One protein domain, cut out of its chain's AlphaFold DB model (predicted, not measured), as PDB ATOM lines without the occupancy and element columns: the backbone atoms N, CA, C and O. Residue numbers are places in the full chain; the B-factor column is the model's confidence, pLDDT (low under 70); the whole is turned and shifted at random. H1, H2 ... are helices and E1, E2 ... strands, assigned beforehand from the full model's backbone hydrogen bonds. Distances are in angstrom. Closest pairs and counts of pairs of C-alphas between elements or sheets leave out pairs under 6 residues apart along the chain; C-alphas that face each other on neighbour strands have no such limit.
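This is residues 645 to 694 of the 1055 residues of an uncharacterized protein of Bactrocera dorsalis (UniProt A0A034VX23). What is the shape? It has little regular structure and two small lobes: residues 645 to 662 fold back on themselves beside H1, and E1 and E2 form a strand hairpin. What builds it? The printed part has 50 residues, 17 in named elements, one helix then two antiparallel strands (H1, E1, E2), class mixed. It is only just loose, close to compact, with radius of gyration of the C-alphas 11.8 A and spans 29 by 25 by 20 A.

What precedes H1? Residues 649 to 650 pair antiparallel with 659 to 660. Where are the elements? H1, residues 663 to 673, runs 15.2 A from C-alpha 663 at (8.236, 6.501, 2.183). E1 is residues 680 to 682; E2, residues 689 to 691, ends at C-alpha 691 (-8.823, 3.782, -12.059).

How do the strands pair? Hairpin E1 and E2 is antiparallel at 163 degrees, with N 681 and O 690 within hydrogen-bond range at 2.8 A. And H1? H1 and E2 are apart; every O i to N i+4 pair in H1 is within hydrogen-bond range.

How large? The farthest C-alphas, of Arg 646 and Asp 678, are 32.3 A apart; the printed part has no cut and no long link. Where is pLDDT under 70? Residues 645 to 648, 654 to 655, 676 to 679 and 684 to 685.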
ATOM      1  N   ASP A 645      14.534  15.169  -0.504       50.75
ATOM      2  CA  ASP A 645      14.322  14.395   0.729       50.75
ATOM      3  C   ASP A 645      14.048  15.263   1.972       50.75
ATOM      4  O   ASP A 645      13.651  14.759   3.022       50.75
ATOM      5  N   ARG A 646      14.205  16.591   1.854       53.16
ATOM      6  CA  ARG A 646      13.928  17.567   2.917       53.16
ATOM      7  C   ARG A 646      12.448  17.968   3.013       53.16
ATOM      8  O   ARG A 646      12.098  18.713   3.928       53.16
ATOM      9  N   ILE A 647      11.566  17.484   2.129       61.12
ATOM     10  CA  ILE A 647      10.128  17.815   2.151       61.12
ATOM     11  C   ILE A 647       9.297  16.691   2.795       61.12
ATOM     12  O   ILE A 647       9.345  15.531   2.385       61.12
ATOM     13  N   LYS A 648       8.458  17.046   3.780       65.12
ATOM     14  CA  LYS A 648       7.458  16.135   4.363       65.12
ATOM     15  C   LYS A 648       6.363  15.800   3.345       65.12
ATOM     16  O   LYS A 648       5.606  16.679   2.925       65.12
ATOM     17  N   ARG A 649       6.210  14.517   3.022       72.56
ATOM     18  CA  ARG A 649       5.126  13.971   2.193       72.56
ATOM     19  C   ARG A 649       3.816  14.011   2.987       72.56
ATOM     20  O   ARG A 649       3.663  13.287   3.970       72.56
ATOM     21  N   LYS A 650       2.886  14.882   2.581       76.25
ATOM     22  CA  LYS A 650       1.522  15.000   3.138       76.25
ATOM     23  C   LYS A 650       0.587  13.995   2.464       76.25
ATOM     24  O   LYS A 650       0.711  13.755   1.265       76.25
ATOM     25  N   CYS A 651      -0.349  13.419   3.217       80.38
ATOM     26  CA  CYS A 651      -1.312  12.449   2.687       80.38
ATOM     27  C   CYS A 651      -2.194  13.034   1.561       80.38
ATOM     28  O   CYS A 651      -2.639  14.178   1.633       80.38
ATOM     29  N   PHE A 652      -2.485  12.229   0.530       71.31
ATOM     30  CA  PHE A 652      -3.312  12.630  -0.621       71.31
ATOM     31  C   PHE A 652      -4.798  12.825  -0.284       71.31
ATOM     32  O   PHE A 652      -5.536  13.469  -1.037       71.31
ATOM     33  N   CYS A 653      -5.266  12.252   0.824       70.69
ATOM     34  CA  CYS A 653      -6.653  12.358   1.250       70.69
ATOM     35  C   CYS A 653      -6.921  13.714   1.909       70.69
ATOM     36  O   CYS A 653      -6.305  14.072   2.915       70.69
ATOM     37  N   ARG A 654      -7.892  14.454   1.356       65.81
ATOM     38  CA  ARG A 654      -8.346  15.738   1.908       65.81
ATOM     39  C   ARG A 654      -8.713  15.571   3.388       65.81
ATOM     40  O   ARG A 654      -9.378  14.607   3.756       65.81
ATOM     41  N   ASN A 655      -8.288  16.529   4.207       67.81
ATOM     42  CA  ASN A 655      -8.471  16.573   5.664       67.81
ATOM     43  C   ASN A 655      -7.700  15.504   6.472       67.81
ATOM     44  O   ASN A 655      -7.926  15.391   7.676       67.81
ATOM     45  N   CYS A 656      -6.764  14.755   5.875       80.50
ATOM     46  CA  CYS A 656      -5.848  13.910   6.642       80.50
ATOM     47  C   CYS A 656      -4.612  14.717   7.107       80.50
ATOM     48  O   CYS A 656      -3.895  15.249   6.260       80.50
ATOM     49  N   PRO A 657      -4.313  14.800   8.420       79.69
ATOM     50  CA  PRO A 657      -3.170  15.565   8.937       79.69
ATOM     51  C   PRO A 657      -1.827  14.816   8.849       79.69
ATOM     52  O   PRO A 657      -0.804  15.338   9.291       79.69
ATOM     53  N   PHE A 658      -1.814  13.583   8.331       81.88
ATOM     54  CA  PHE A 658      -0.616  12.748   8.300       81.88
ATOM     55  C   PHE A 658       0.446  13.310   7.345       81.88
ATOM     56  O   PHE A 658       0.178  13.584   6.170       81.88
ATOM     57  N   GLN A 659       1.667  13.437   7.861       82.75
ATOM     58  CA  GLN A 659       2.851  13.866   7.127       82.75
ATOM     59  C   GLN A 659       4.087  13.124   7.644       82.75
ATOM     60  O   GLN A 659       4.228  12.925   8.850       82.75
ATOM     61  N   THR A 660       4.996  12.740   6.750       82.19
ATOM     62  CA  THR A 660       6.233  12.023   7.104       82.19
ATOM     63  C   THR A 660       7.340  12.299   6.084       82.19
ATOM     64  O   THR A 660       7.064  12.727   4.964       82.19
ATOM     65  N   TYR A 661       8.595  12.068   6.464       74.31
ATOM     66  CA  TYR A 661       9.720  11.993   5.525       74.31
ATOM     67  C   TYR A 661       9.881  10.580   4.940       74.31
ATOM     68  O   TYR A 661      10.308  10.425   3.800       74.31
ATOM     69  N   ASP A 662       9.494   9.556   5.699       77.44
ATOM     70  CA  ASP A 662       9.665   8.141   5.365       77.44
ATOM     71  C   ASP A 662       8.625   7.659   4.332       77.44
ATOM     72  O   ASP A 662       7.419   7.871   4.499       77.44
ATOM     73  N   ASN A 663       9.091   7.007   3.261       77.25
ATOM     74  CA  ASN A 663       8.236   6.501   2.183       77.25
ATOM     75  C   ASN A 663       7.372   5.301   2.604       77.25
ATOM     76  O   ASN A 663       6.203   5.239   2.235       77.25
ATOM     77  N   GLU A 664       7.898   4.362   3.389       82.75
ATOM     78  CA  GLU A 664       7.169   3.144   3.748       82.75
ATOM     79  C   GLU A 664       6.144   3.402   4.856       82.75
ATOM     80  O   GLU A 664       5.041   2.854   4.807       82.75
ATOM     81  N   LEU A 665       6.412   4.329   5.782       83.50
ATOM     82  CA  LEU A 665       5.387   4.862   6.687       83.50
ATOM     83  C   LEU A 665       4.278   5.594   5.914       83.50
ATOM     84  O   LEU A 665       3.108   5.495   6.284       83.50
ATOM     85  N   PHE A 666       4.612   6.288   4.820       83.31
ATOM     86  CA  PHE A 666       3.633   6.944   3.950       83.31
ATOM     87  C   PHE A 666       2.756   5.933   3.192       83.31
ATOM     88  O   PHE A 666       1.527   6.026   3.232       83.31
ATOM     89  N   TYR A 667       3.361   4.925   2.562       85.06
ATOM     90  CA  TYR A 667       2.645   3.858   1.855       85.06
ATOM     91  C   TYR A 667       1.803   2.990   2.802       85.06
ATOM     92  O   TYR A 667       0.658   2.659   2.489       85.06
ATOM     93  N   THR A 668       2.326   2.675   3.991       85.81
ATOM     94  CA  THR A 668       1.605   1.939   5.040       85.81
ATOM     95  C   THR A 668       0.407   2.737   5.549       85.81
ATOM     96  O   THR A 668      -0.700   2.200   5.612       85.81
ATOM     97  N   HIS A 669       0.578   4.039   5.814       86.06
ATOM     98  CA  HIS A 669      -0.523   4.926   6.186       86.06
ATOM     99  C   HIS A 669      -1.636   4.944   5.126       86.06
ATOM    100  O   HIS A 669      -2.807   4.815   5.487       86.06
ATOM    101  N   LEU A 670      -1.292   5.066   3.837       82.88
ATOM    102  CA  LEU A 670      -2.276   5.041   2.747       82.88
ATOM    103  C   LEU A 670      -3.071   3.729   2.739       82.88
ATOM    104  O   LEU A 670      -4.298   3.772   2.821       82.88
ATOM    105  N   ARG A 671      -2.380   2.578   2.730       85.69
ATOM    106  CA  ARG A 671      -2.996   1.237   2.724       85.69
ATOM    107  C   ARG A 671      -3.908   0.975   3.925       85.69
ATOM    108  O   ARG A 671      -4.960   0.368   3.757       85.69
ATOM    109  N   GLN A 672      -3.504   1.396   5.125       84.69
ATOM    110  CA  GLN A 672      -4.216   1.074   6.368       84.69
ATOM    111  C   GLN A 672      -5.320   2.077   6.729       84.69
ATOM    112  O   GLN A 672      -6.283   1.703   7.394       84.69
ATOM    113  N   THR A 673      -5.195   3.344   6.317       81.19
ATOM    114  CA  THR A 673      -6.073   4.431   6.798       81.19
ATOM    115  C   THR A 673      -7.127   4.864   5.776       81.19
ATOM    116  O   THR A 673      -8.132   5.459   6.161       81.19
ATOM    117  N   HIS A 674      -6.931   4.587   4.479       80.12
ATOM    118  CA  HIS A 674      -7.769   5.132   3.401       80.12
ATOM    119  C   HIS A 674      -8.170   4.067   2.377       80.12
ATOM    120  O   HIS A 674      -7.329   3.308   1.907       80.12
ATOM    121  N   GLN A 675      -9.438   4.057   1.960       73.12
ATOM    122  CA  GLN A 675      -9.954   3.159   0.917       73.12
ATOM    123  C   GLN A 675     -10.066   3.880  -0.438       73.12
ATOM    124  O   GLN A 675     -10.406   5.065  -0.489       73.12
ATOM    125  N   VAL A 676      -9.783   3.173  -1.540       69.12
ATOM    126  CA  VAL A 676      -9.816   3.727  -2.906       69.12
ATOM    127  C   VAL A 676     -11.103   3.298  -3.615       69.12
ATOM    128  O   VAL A 676     -11.174   2.246  -4.241       69.12
ATOM    129  N   ASN A 677     -12.138   4.131  -3.520       59.19
ATOM    130  CA  ASN A 677     -13.472   3.816  -4.048       59.19
ATOM    131  C   ASN A 677     -13.582   4.105  -5.562       59.19
ATOM    132  O   ASN A 677     -14.242   5.068  -5.944       59.19
ATOM    133  N   ASP A 678     -12.897   3.317  -6.402       60.84
ATOM    134  CA  ASP A 678     -12.939   3.366  -7.885       60.84
ATOM    135  C   ASP A 678     -12.643   4.754  -8.512       60.84
ATOM    136  O   ASP A 678     -13.027   5.062  -9.645       60.84
ATOM    137  N   ASN A 679     -11.934   5.626  -7.787       65.06
ATOM    138  CA  ASN A 679     -11.639   6.985  -8.242       65.06
ATOM    139  C   ASN A 679     -10.467   7.007  -9.234       65.06
ATOM    140  O   ASN A 679      -9.477   6.291  -9.080       65.06
ATOM    141  N   LYS A 680     -10.557   7.886 -10.239       70.25
ATOM    142  CA  LYS A 680      -9.495   8.091 -11.233       70.25
ATOM    143  C   LYS A 680      -8.349   8.900 -10.624       70.25
ATOM    144  O   LYS A 680      -8.441  10.124 -10.511       70.25
ATOM    145  N   PHE A 681      -7.262   8.226 -10.262       75.81
ATOM    146  CA  PHE A 681      -5.994   8.884  -9.984       75.81
ATOM    147  C   PHE A 681      -5.401   9.428 -11.289       75.81
ATOM    148  O   PHE A 681      -5.464   8.782 -12.335       75.81
ATOM    149  N   VAL A 682      -4.821  10.624 -11.217       72.31
ATOM    150  CA  VAL A 682      -4.107  11.277 -12.318       72.31
ATOM    151  C   VAL A 682      -2.865  11.919 -11.718       72.31
ATOM    152  O   VAL A 682      -2.981  12.735 -10.798       72.31
ATOM    153  N   CYS A 683      -1.691  11.552 -12.221       74.56
ATOM    154  CA  CYS A 683      -0.442  12.176 -11.819       74.56
ATOM    155  C   CYS A 683      -0.397  13.637 -12.306       74.56
ATOM    156  O   CYS A 683      -0.982  13.991 -13.325       74.56
ATOM    157  N   ALA A 684       0.290  14.509 -11.566       67.38
ATOM    158  CA  ALA A 684       0.539  15.898 -11.975       67.38
ATOM    159  C   ALA A 684       2.016  16.149 -12.344       67.38
ATOM    160  O   ALA A 684       2.460  17.292 -12.376       67.38
ATOM    161  N   LYS A 685       2.774  15.070 -12.586       65.56
ATOM    162  CA  LYS A 685       4.170  15.088 -13.058       65.56
ATOM    163  C   LYS A 685       4.378  14.333 -14.381       65.56
ATOM    164  O   LYS A 685       5.439  14.451 -14.971       65.56
ATOM    165  N   CYS A 686       3.386  13.575 -14.845       70.88
ATOM    166  CA  CYS A 686       3.361  12.880 -16.138       70.88
ATOM    167  C   CYS A 686       1.914  12.465 -16.465       70.88
ATOM    168  O   CYS A 686       1.051  12.525 -15.588       70.88
ATOM    169  N   ASP A 687       1.655  11.982 -17.682       75.25
ATOM    170  CA  ASP A 687       0.305  11.648 -18.175       75.25
ATOM    171  C   ASP A 687      -0.307  10.353 -17.601       75.25
ATOM    172  O   ASP A 687      -1.373   9.902 -18.035       75.25
ATOM    173  N   PHE A 688       0.338   9.743 -16.602       74.75
ATOM    174  CA  PHE A 688      -0.169   8.545 -15.940       74.75
ATOM    175  C   PHE A 688      -1.516   8.800 -15.258       74.75
ATOM    176  O   PHE A 688      -1.668   9.678 -14.402       74.75
ATOM    177  N   HIS A 689      -2.485   7.960 -15.600       81.00
ATOM    178  CA  HIS A 689      -3.822   7.958 -15.037       81.00
ATOM    179  C   HIS A 689      -4.293   6.516 -14.852       81.00
ATOM    180  O   HIS A 689      -4.069   5.665 -15.709       81.00
ATOM    181  N   VAL A 690      -4.956   6.234 -13.732       80.75
ATOM    182  CA  VAL A 690      -5.444   4.890 -13.402       80.75
ATOM    183  C   VAL A 690      -6.754   4.977 -12.623       80.75
ATOM    184  O   VAL A 690      -6.924   5.841 -11.765       80.75
ATOM    185  N   ALA A 691      -7.693   4.085 -12.929       78.00
ATOM    186  CA  ALA A 691      -8.823   3.782 -12.059       78.00
ATOM    187  C   ALA A 691      -8.490   2.478 -11.328       78.00
ATOM    188  O   ALA A 691      -8.261   1.459 -11.977       78.00
ATOM    189  N   CYS A 692      -8.402   2.513 -10.001       70.69
ATOM    190  CA  CYS A 692      -8.002   1.362  -9.194       70.69
ATOM    191  C   CYS A 692      -8.820   1.263  -7.902       70.69
ATOM    192  O   CYS A 692      -9.405   2.241  -7.436       70.69
ATOM    193  N   LYS A 693      -8.853   0.052  -7.333       72.31
ATOM    194  CA  LYS A 693      -9.587  -0.297  -6.100       72.31
ATOM    195  C   LYS A 693      -8.678  -0.392  -4.868       72.31
ATOM    196  O   LYS A 693      -9.148  -0.533  -3.743       72.31
ATOM    197  N   ASN A 694      -7.369  -0.310  -5.085       79.81
ATOM    198  CA  ASN A 694      -6.303  -0.359  -4.094       79.81
ATOM    199  C   ASN A 694      -5.279   0.756  -4.355       79.81
ATOM    200  O   ASN A 694      -5.272   1.378  -5.418       79.81
TER     201      ASN A 694